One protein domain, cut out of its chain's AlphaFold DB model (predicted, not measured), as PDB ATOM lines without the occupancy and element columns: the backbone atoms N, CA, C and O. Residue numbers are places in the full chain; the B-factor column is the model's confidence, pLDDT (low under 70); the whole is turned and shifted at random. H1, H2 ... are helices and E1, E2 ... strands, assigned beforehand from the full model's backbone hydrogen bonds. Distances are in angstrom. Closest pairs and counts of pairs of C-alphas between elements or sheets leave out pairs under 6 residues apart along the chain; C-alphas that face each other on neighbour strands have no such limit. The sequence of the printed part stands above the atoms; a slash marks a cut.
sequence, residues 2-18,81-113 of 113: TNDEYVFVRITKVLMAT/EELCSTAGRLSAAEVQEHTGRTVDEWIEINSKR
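AT A GLANCE: This is residues 2 to 18 and 81 to 113 of the 113 residues of an uncharacterized protein of Roseivivax halodurans JCM 10272 (UniProt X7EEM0). A long antiparallel ribbon of two strands, E1 and E2, makes most of the length, and two short helices, H1 and H2, form a small head at the end of the ribbon where E1 begins and E2 ends. The helices stand as a V, nearest each other at their first residues, and the residues that stand free are 108 to 113, of which 108 to 110 belong to H2. The printed part has 50 residues, with two named strands and then two named helices in the order E1, E2, H1, H2, and its one sheet has the order E1 - E2. The class is mixed, helices and strands. The whole is only just loose, close to extended, with a radius of gyration of the C-alphas of 14.2 A and spans of 42 by 21 by 18 A.

IN THESE COORDINATES: The printed part begins at Thr 2, and E1 is residues 9 to 16, beginning at C-alpha 9 at (50.433, -18.416, 16.821) and measuring 22.6 A from first to last C-alpha. After the cut, E2 is residues 81 to 89, 24.4 A long, from C-alpha 81 at (58.657, -0.548, 26.793). H1 is residues 92 to 99, with 10.3 A between its first and last C-alphas. H2 is residues 103 to 110, 10.8 A, ending at C-alpha 110 at (34.482, -20.283, 15.704).

HOW THE PARTS SIT: E1 and E2 are antiparallel neighbours, with 163 degrees between their directions. The C-alphas of Val 9 and Arg 89 face each other at 4.4 A, and those of Met 16 and Glu 81 at 5.3 A. N 10 and O 88 are within hydrogen-bond range at 2.9 A, as are N 16 and O 81 at 2.8 A. A tight link of 2 residues joins E2 to H1, and E1 and H1 are apart. A tight link of 3 residues joins H1 to H2. H1 and H2 only just touch, with 3 pairs of C-alphas within 8 A, the closest being those of Ala 92 and Val 103 at 5.5 A. They run the same way at a steep tilt of 47 degrees. H2 is apart from both E1 and E2. In H1 and H2 every O i to N i+4 pair is within hydrogen-bond range.

THE WHOLE: The two C-alphas farthest apart are those of Thr 2 and Thr 18, 44.7 A. Residues 19 to 80 are not printed, and C-alphas 18 and 81 are 10.2 A apart across this cut, which lies in the link from E1 to E2. Of the links that are printed whole, none is long. The printed part ends at Arg 113, the chain's last residue. The mean pLDDT of the printed part is 70.2, and 24 residues are under 70: residues 2 to 7, residue 9, residues 11 to 18, residues 81 to 86 and residues 111 to 113.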
ATOM      1  N   THR A   2      43.938 -29.971   4.481       41.62
ATOM      2  CA  THR A   2      44.101 -29.105   5.655       41.62
ATOM      3  C   THR A   2      43.763 -27.685   5.225       41.62
ATOM      4  O   THR A   2      44.414 -27.166   4.323       41.62
ATOM      5  N   ASN A   3      42.703 -27.101   5.786       45.69
ATOM      6  CA  ASN A   3      42.324 -25.718   5.507       45.69
ATOM      7  C   ASN A   3      43.469 -24.799   5.958       45.69
ATOM      8  O   ASN A   3      43.673 -24.598   7.153       45.69
ATOM      9  N   ASP A   4      44.205 -24.239   4.997       51.31
ATOM     10  CA  ASP A   4      45.268 -23.244   5.212       51.31
ATOM     11  C   ASP A   4      44.724 -21.869   5.667       51.31
ATOM     12  O   ASP A   4      45.472 -20.898   5.746       51.31
ATOM     13  N   GLU A   5      43.427 -21.761   5.973       63.44
ATOM     14  CA  GLU A   5      42.761 -20.498   6.322       63.44
ATOM     15  C   GLU A   5      43.091 -20.001   7.739       63.44
ATOM     16  O   GLU A   5      43.001 -18.802   7.996       63.44
ATOM     17  N   TYR A   6      43.527 -20.884   8.645       63.03
ATOM     18  CA  TYR A   6      43.776 -20.529  10.044       63.03
ATOM     19  C   TYR A   6      45.220 -20.820  10.469       63.03
ATOM     20  O   TYR A   6      45.722 -21.942  10.367       63.03
ATOM     21  N   VAL A   7      45.898 -19.788  10.985       69.44
ATOM     22  CA  VAL A   7      47.253 -19.881  11.541       69.44
ATOM     23  C   VAL A   7      47.200 -19.566  13.029       69.44
ATOM     24  O   VAL A   7      46.966 -18.431  13.432       69.44
ATOM     25  N   PHE A   8      47.464 -20.582  13.843       74.94
ATOM     26  CA  PHE A   8      47.567 -20.437  15.290       74.94
ATOM     27  C   PHE A   8      48.993 -20.038  15.653       74.94
ATOM     28  O   PHE A   8      49.953 -20.711  15.267       74.94
ATOM     29  N   VAL A   9      49.136 -18.935  16.383       69.44
ATOM     30  CA  VAL A   9      50.433 -18.416  16.821       69.44
ATOM     31  C   VAL A   9      50.431 -18.185  18.322       69.44
ATOM     32  O   VAL A   9      49.496 -17.615  18.877       69.44
ATOM     33  N   ARG A  10      51.513 -18.597  18.978       74.31
ATOM     34  CA  ARG A  10      51.844 -18.144  20.325       74.31
ATOM     35  C   ARG A  10      52.719 -16.915  20.198       74.31
ATOM     36  O   ARG A  10      53.769 -16.973  19.559       74.31
ATOM     37  N   ILE A  11      52.290 -15.835  20.835       60.75
ATOM     38  CA  ILE A  11      53.050 -14.595  20.930       60.75
ATOM     39  C   ILE A  11      53.559 -14.479  22.362       60.75
ATOM     40  O   ILE A  11      52.782 -14.486  23.313       60.75
ATOM     41  N   THR A  12      54.870 -14.371  22.516       69.94
ATOM     42  CA  THR A  12      55.513 -14.039  23.784       69.94
ATOM     43  C   THR A  12      56.044 -12.620  23.678       69.94
ATOM     44  O   THR A  12      56.763 -12.293  22.738       69.94
ATOM     45  N   LYS A  13      55.675 -11.764  24.631       60.03
ATOM     46  CA  LYS A  13      56.169 -10.388  24.733       60.03
ATOM     47  C   LYS A  13      57.061 -10.265  25.958       60.03
ATOM     48  O   LYS A  13      56.675 -10.682  27.049       60.03
ATOM     49  N   VAL A  14      58.248  -9.699  25.774       66.44
ATOM     50  CA  VAL A  14      59.176  -9.368  26.855       66.44
ATOM     51  C   VAL A  14      59.154  -7.866  27.050       66.44
ATOM     52  O   VAL A  14      59.382  -7.088  26.126       66.44
ATOM     53  N   LEU A  15      58.869  -7.475  28.280       64.38
ATOM     54  CA  LEU A  15      58.536  -6.114  28.649       64.38
ATOM     55  C   LEU A  15      59.548  -5.580  29.666       64.38
ATOM     56  O   LEU A  15      59.885  -6.276  30.626       64.38
ATOM     57  N   MET A  16      59.994  -4.336  29.494       63.31
ATOM     58  CA  MET A  16      60.747  -3.615  30.516       63.31
ATOM     59  C   MET A  16      59.786  -2.855  31.424       63.31
ATOM     60  O   MET A  16      59.204  -1.843  31.041       63.31
ATOM     61  N   ALA A  17      59.635  -3.345  32.651       60.00
ATOM     62  CA  ALA A  17      58.727  -2.779  33.636       60.00
ATOM     63  C   ALA A  17      59.468  -2.410  34.925       60.00
ATOM     64  O   ALA A  17      60.338  -3.140  35.403       60.00
ATOM     65  N   THR A  18      59.071  -1.300  35.546       59.66
ATOM     66  CA  THR A  18      59.404  -1.024  36.947       59.66
ATOM     67  C   THR A  18      58.749  -2.072  37.858       59.66
ATOM     68  O   THR A  18      57.730  -2.669  37.496       59.66
ATOM     69  N   GLU A  81      57.967  -0.328  28.061       63.91
ATOM     70  CA  GLU A  81      58.657  -0.548  26.793       63.91
ATOM     71  C   GLU A  81      58.657  -2.047  26.456       63.91
ATOM     72  O   GLU A  81      59.127  -2.873  27.244       63.91
ATOM     73  N   GLU A  82      58.118  -2.414  25.293       66.38
ATOM     74  CA  GLU A  82      58.297  -3.756  24.742       66.38
ATOM     75  C   GLU A  82      59.715  -3.879  24.180       66.38
ATOM     76  O   GLU A  82      60.105  -3.159  23.265       66.38
ATOM     77  N   LEU A  83      60.496  -4.802  24.741       65.44
ATOM     78  CA  LEU A  83      61.873  -5.034  24.310       65.44
ATOM     79  C   LEU A  83      61.928  -5.977  23.119       65.44
ATOM     80  O   LEU A  83      62.734  -5.800  22.206       65.44
ATOM     81  N   CYS A  84      61.096  -7.014  23.149       62.78
ATOM     82  CA  CYS A  84      60.933  -7.908  22.021       62.78
ATOM     83  C   CYS A  84      59.609  -8.661  22.093       62.78
ATOM     84  O   CYS A  84      59.109  -9.005  23.168       62.78
ATOM     85  N   SER A  85      59.103  -8.999  20.913       69.00
ATOM     86  CA  SER A  85      58.087 -10.019  20.744       69.00
ATOM     87  C   SER A  85      58.654 -11.163  19.919       69.00
ATOM     88  O   SER A  85      59.329 -10.960  18.907       69.00
ATOM     89  N   THR A  86      58.384 -12.382  20.364       67.19
ATOM     90  CA  THR A  86      58.615 -13.592  19.588       67.19
ATOM     91  C   THR A  86      57.271 -14.226  19.272       67.19
ATOM     92  O   THR A  86      56.395 -14.335  20.131       67.19
ATOM     93  N   ALA A  87      57.096 -14.639  18.020       70.88
ATOM     94  CA  ALA A  87      55.919 -15.365  17.576       70.88
ATOM     95  C   ALA A  87      56.345 -16.728  17.033       70.88
ATOM     96  O   ALA A  87      57.294 -16.830  16.255       70.88
ATOM     97  N   GLY A  88      55.641 -17.776  17.451       76.31
ATOM     98  CA  GLY A  88      55.840 -19.137  16.967       76.31
ATOM     99  C   GLY A  88      54.519 -19.728  16.508       76.31
ATOM    100  O   GLY A  88      53.508 -19.585  17.195       76.31
ATOM    101  N   ARG A  89      54.520 -20.393  15.350       82.06
ATOM    102  CA  ARG A  89      53.350 -21.147  14.892       82.06
ATOM    103  C   ARG A  89      53.145 -22.347  15.811       82.06
ATOM    104  O   ARG A  89      54.103 -23.060  16.095       82.06
ATOM    105  N   LEU A  90      51.910 -22.553  16.242       79.81
ATOM    106  CA  LEU A  90      51.529 -23.713  17.034       79.81
ATOM    107  C   LEU A  90      51.183 -24.889  16.121       79.81
ATOM    108  O   LEU A  90      50.540 -24.729  15.079       79.81
ATOM    109  N   SER A  91      51.610 -26.076  16.532       83.81
ATOM    110  CA  SER A  91      51.140 -27.347  15.992       83.81
ATOM    111  C   SER A  91      49.754 -27.697  16.539       83.81
ATOM    112  O   SER A  91      49.310 -27.161  17.554       83.81
ATOM    113  N   ALA A  92      49.068 -28.645  15.900       81.19
ATOM    114  CA  ALA A  92      47.747 -29.072  16.359       81.19
ATOM    115  C   ALA A  92      47.757 -29.674  17.776       81.19
ATOM    116  O   ALA A  92      46.798 -29.494  18.521       81.19
ATOM    117  N   ALA A  93      48.852 -30.339  18.160       81.81
ATOM    118  CA  ALA A  93      49.026 -30.872  19.507       81.81
ATOM    119  C   ALA A  93      49.164 -29.753  20.553       81.81
ATOM    120  O   ALA A  93      48.542 -29.825  21.606       81.81
ATOM    121  N   GLU A  94      49.914 -28.694  20.244       81.06
ATOM    122  CA  GLU A  94      50.051 -27.541  21.145       81.06
ATOM    123  C   GLU A  94      48.735 -26.756  21.259       81.06
ATOM    124  O   GLU A  94      48.383 -26.287  22.337       81.06
ATOM    125  N   VAL A  95      47.964 -26.643  20.171       77.62
ATOM    126  CA  VAL A  95      46.616 -26.051  20.224       77.62
ATOM    127  C   VAL A  95      45.694 -26.874  21.131       77.62
ATOM    128  O   VAL A  95      44.978 -26.296  21.949       77.62
ATOM    129  N   GLN A  96      45.749 -28.206  21.049       76.94
ATOM    130  CA  GLN A  96      45.005 -29.101  21.940       76.94
ATOM    131  C   GLN A  96      45.406 -28.939  23.405       76.94
ATOM    132  O   GLN A  96      44.533 -28.912  24.268       76.94
ATOM    133  N   GLU A  97      46.699 -28.816  23.693       79.56
ATOM    134  CA  GLU A  97      47.195 -28.602  25.055       79.56
ATOM    135  C   GLU A  97      46.701 -27.269  25.633       79.56
ATOM    136  O   GLU A  97      46.273 -27.214  26.783       79.56
ATOM    137  N   HIS A  98      46.700 -26.204  24.826       74.25
ATOM    138  CA  HIS A  98      46.297 -24.871  25.275       74.25
ATOM    139  C   HIS A  98      44.782 -24.650  25.331       74.25
ATOM    140  O   HIS A  98      44.320 -23.852  26.141       74.25
ATOM    141  N   THR A  99      44.006 -25.301  24.463       75.81
ATOM    142  CA  THR A  99      42.560 -25.036  24.332       75.81
ATOM    143  C   THR A  99      41.679 -26.187  24.811       75.81
ATOM    144  O   THR A  99      40.459 -26.039  24.876       75.81
ATOM    145  N   GLY A 100      42.265 -27.352  25.099       78.06
ATOM    146  CA  GLY A 100      41.520 -28.582  25.360       78.06
ATOM    147  C   GLY A 100      40.782 -29.126  24.132       78.06
ATOM    148  O   GLY A 100      39.978 -30.046  24.278       78.06
ATOM    149  N   ARG A 101      41.034 -28.586  22.929       73.25
ATOM    150  CA  ARG A 101      40.338 -28.940  21.682       73.25
ATOM    151  C   ARG A 101      41.289 -29.057  20.501       73.25
ATOM    152  O   ARG A 101      42.291 -28.347  20.416       73.25
ATOM    153  N   THR A 102      40.947 -29.922  19.556       82.62
ATOM    154  CA  THR A 102      41.752 -30.100  18.353       82.62
ATOM    155  C   THR A 102      41.591 -28.872  17.465       82.62
ATOM    156  O   THR A 102      40.623 -28.116  17.577       82.62
ATOM    157  N   VAL A 103      42.542 -28.661  16.553       81.00
ATOM    158  CA  VAL A 103      42.477 -27.549  15.590       81.00
ATOM    159  C   VAL A 103      41.157 -27.561  14.818       81.00
ATOM    160  O   VAL A 103      40.519 -26.518  14.689       81.00
ATOM    161  N   ASP A 104      40.723 -28.736  14.363       82.81
ATOM    162  CA  ASP A 104      39.502 -28.883  13.572       82.81
ATOM    163  C   ASP A 104      38.249 -28.528  14.392       82.81
ATOM    164  O   ASP A 104      37.401 -27.764  13.927       82.81
ATOM    165  N   GLU A 105      38.164 -28.996  15.642       80.88
ATOM    166  CA  GLU A 105      37.058 -28.668  16.556       80.88
ATOM    167  C   GLU A 105      37.006 -27.170  16.878       80.88
ATOM    168  O   GLU A 105      35.930 -26.570  16.932       80.88
ATOM    169  N   TRP A 106      38.167 -26.539  17.079       78.44
ATOM    170  CA  TRP A 106      38.232 -25.109  17.358       78.44
ATOM    171  C   TRP A 106      37.768 -24.279  16.157       78.44
ATOM    172  O   TRP A 106      36.990 -23.335  16.327       78.44
ATOM    173  N   ILE A 107      38.204 -24.642  14.945       78.00
ATOM    174  CA  ILE A 107      37.787 -23.981  13.703       78.00
ATOM    175  C   ILE A 107      36.274 -24.102  13.519       78.00
ATOM    176  O   ILE A 107      35.623 -23.101  13.220       78.00
ATOM    177  N   GLU A 108      35.693 -25.286  13.727       80.31
ATOM    178  CA  GLU A 108      34.256 -25.500  13.531       80.31
ATOM    179  C   GLU A 108      33.403 -24.618  14.452       80.31
ATOM    180  O   GLU A 108      32.413 -24.028  14.010       80.31
ATOM    181  N   ILE A 109      33.792 -24.505  15.723       75.50
ATOM    182  CA  ILE A 109      33.071 -23.703  16.717       75.50
ATOM    183  C   ILE A 109      33.115 -22.214  16.360       75.50
ATOM    184  O   ILE A 109      32.102 -21.523  16.475       75.50
ATOM    185  N   ASN A 110      34.274 -21.715  15.927       70.06
ATOM    186  CA  ASN A 110      34.482 -20.283  15.704       70.06
ATOM    187  C   ASN A 110      34.106 -19.814  14.290       70.06
ATOM    188  O   ASN A 110      33.814 -18.641  14.119       70.06
ATOM    189  N   SER A 111      34.040 -20.708  13.296       69.06
ATOM    190  CA  SER A 111      33.625 -20.356  11.923       69.06
ATOM    191  C   SER A 111      32.104 -20.227  11.751       69.06
ATOM    192  O   SER A 111      31.636 -19.808  10.696       69.06
ATOM    193  N   LYS A 112      31.316 -20.648  12.751       57.34
ATOM    194  CA  LYS A 112      29.842 -20.582  12.751       57.34
ATOM    195  C   LYS A 112      29.286 -19.376  13.526       57.34
ATOM    196  O   LYS A 112      28.065 -19.248  13.623       57.34
ATOM    197  N   ARG A 113      30.156 -18.547  14.104       47.75
ATOM    198  CA  ARG A 113      29.823 -17.277  14.765       47.75
ATOM    199  C   ARG A 113      30.006 -16.121  13.792       47.75
ATOM    200  O   ARG A 113      29.195 -15.176  13.888       47.75
TER     201      ARG A 113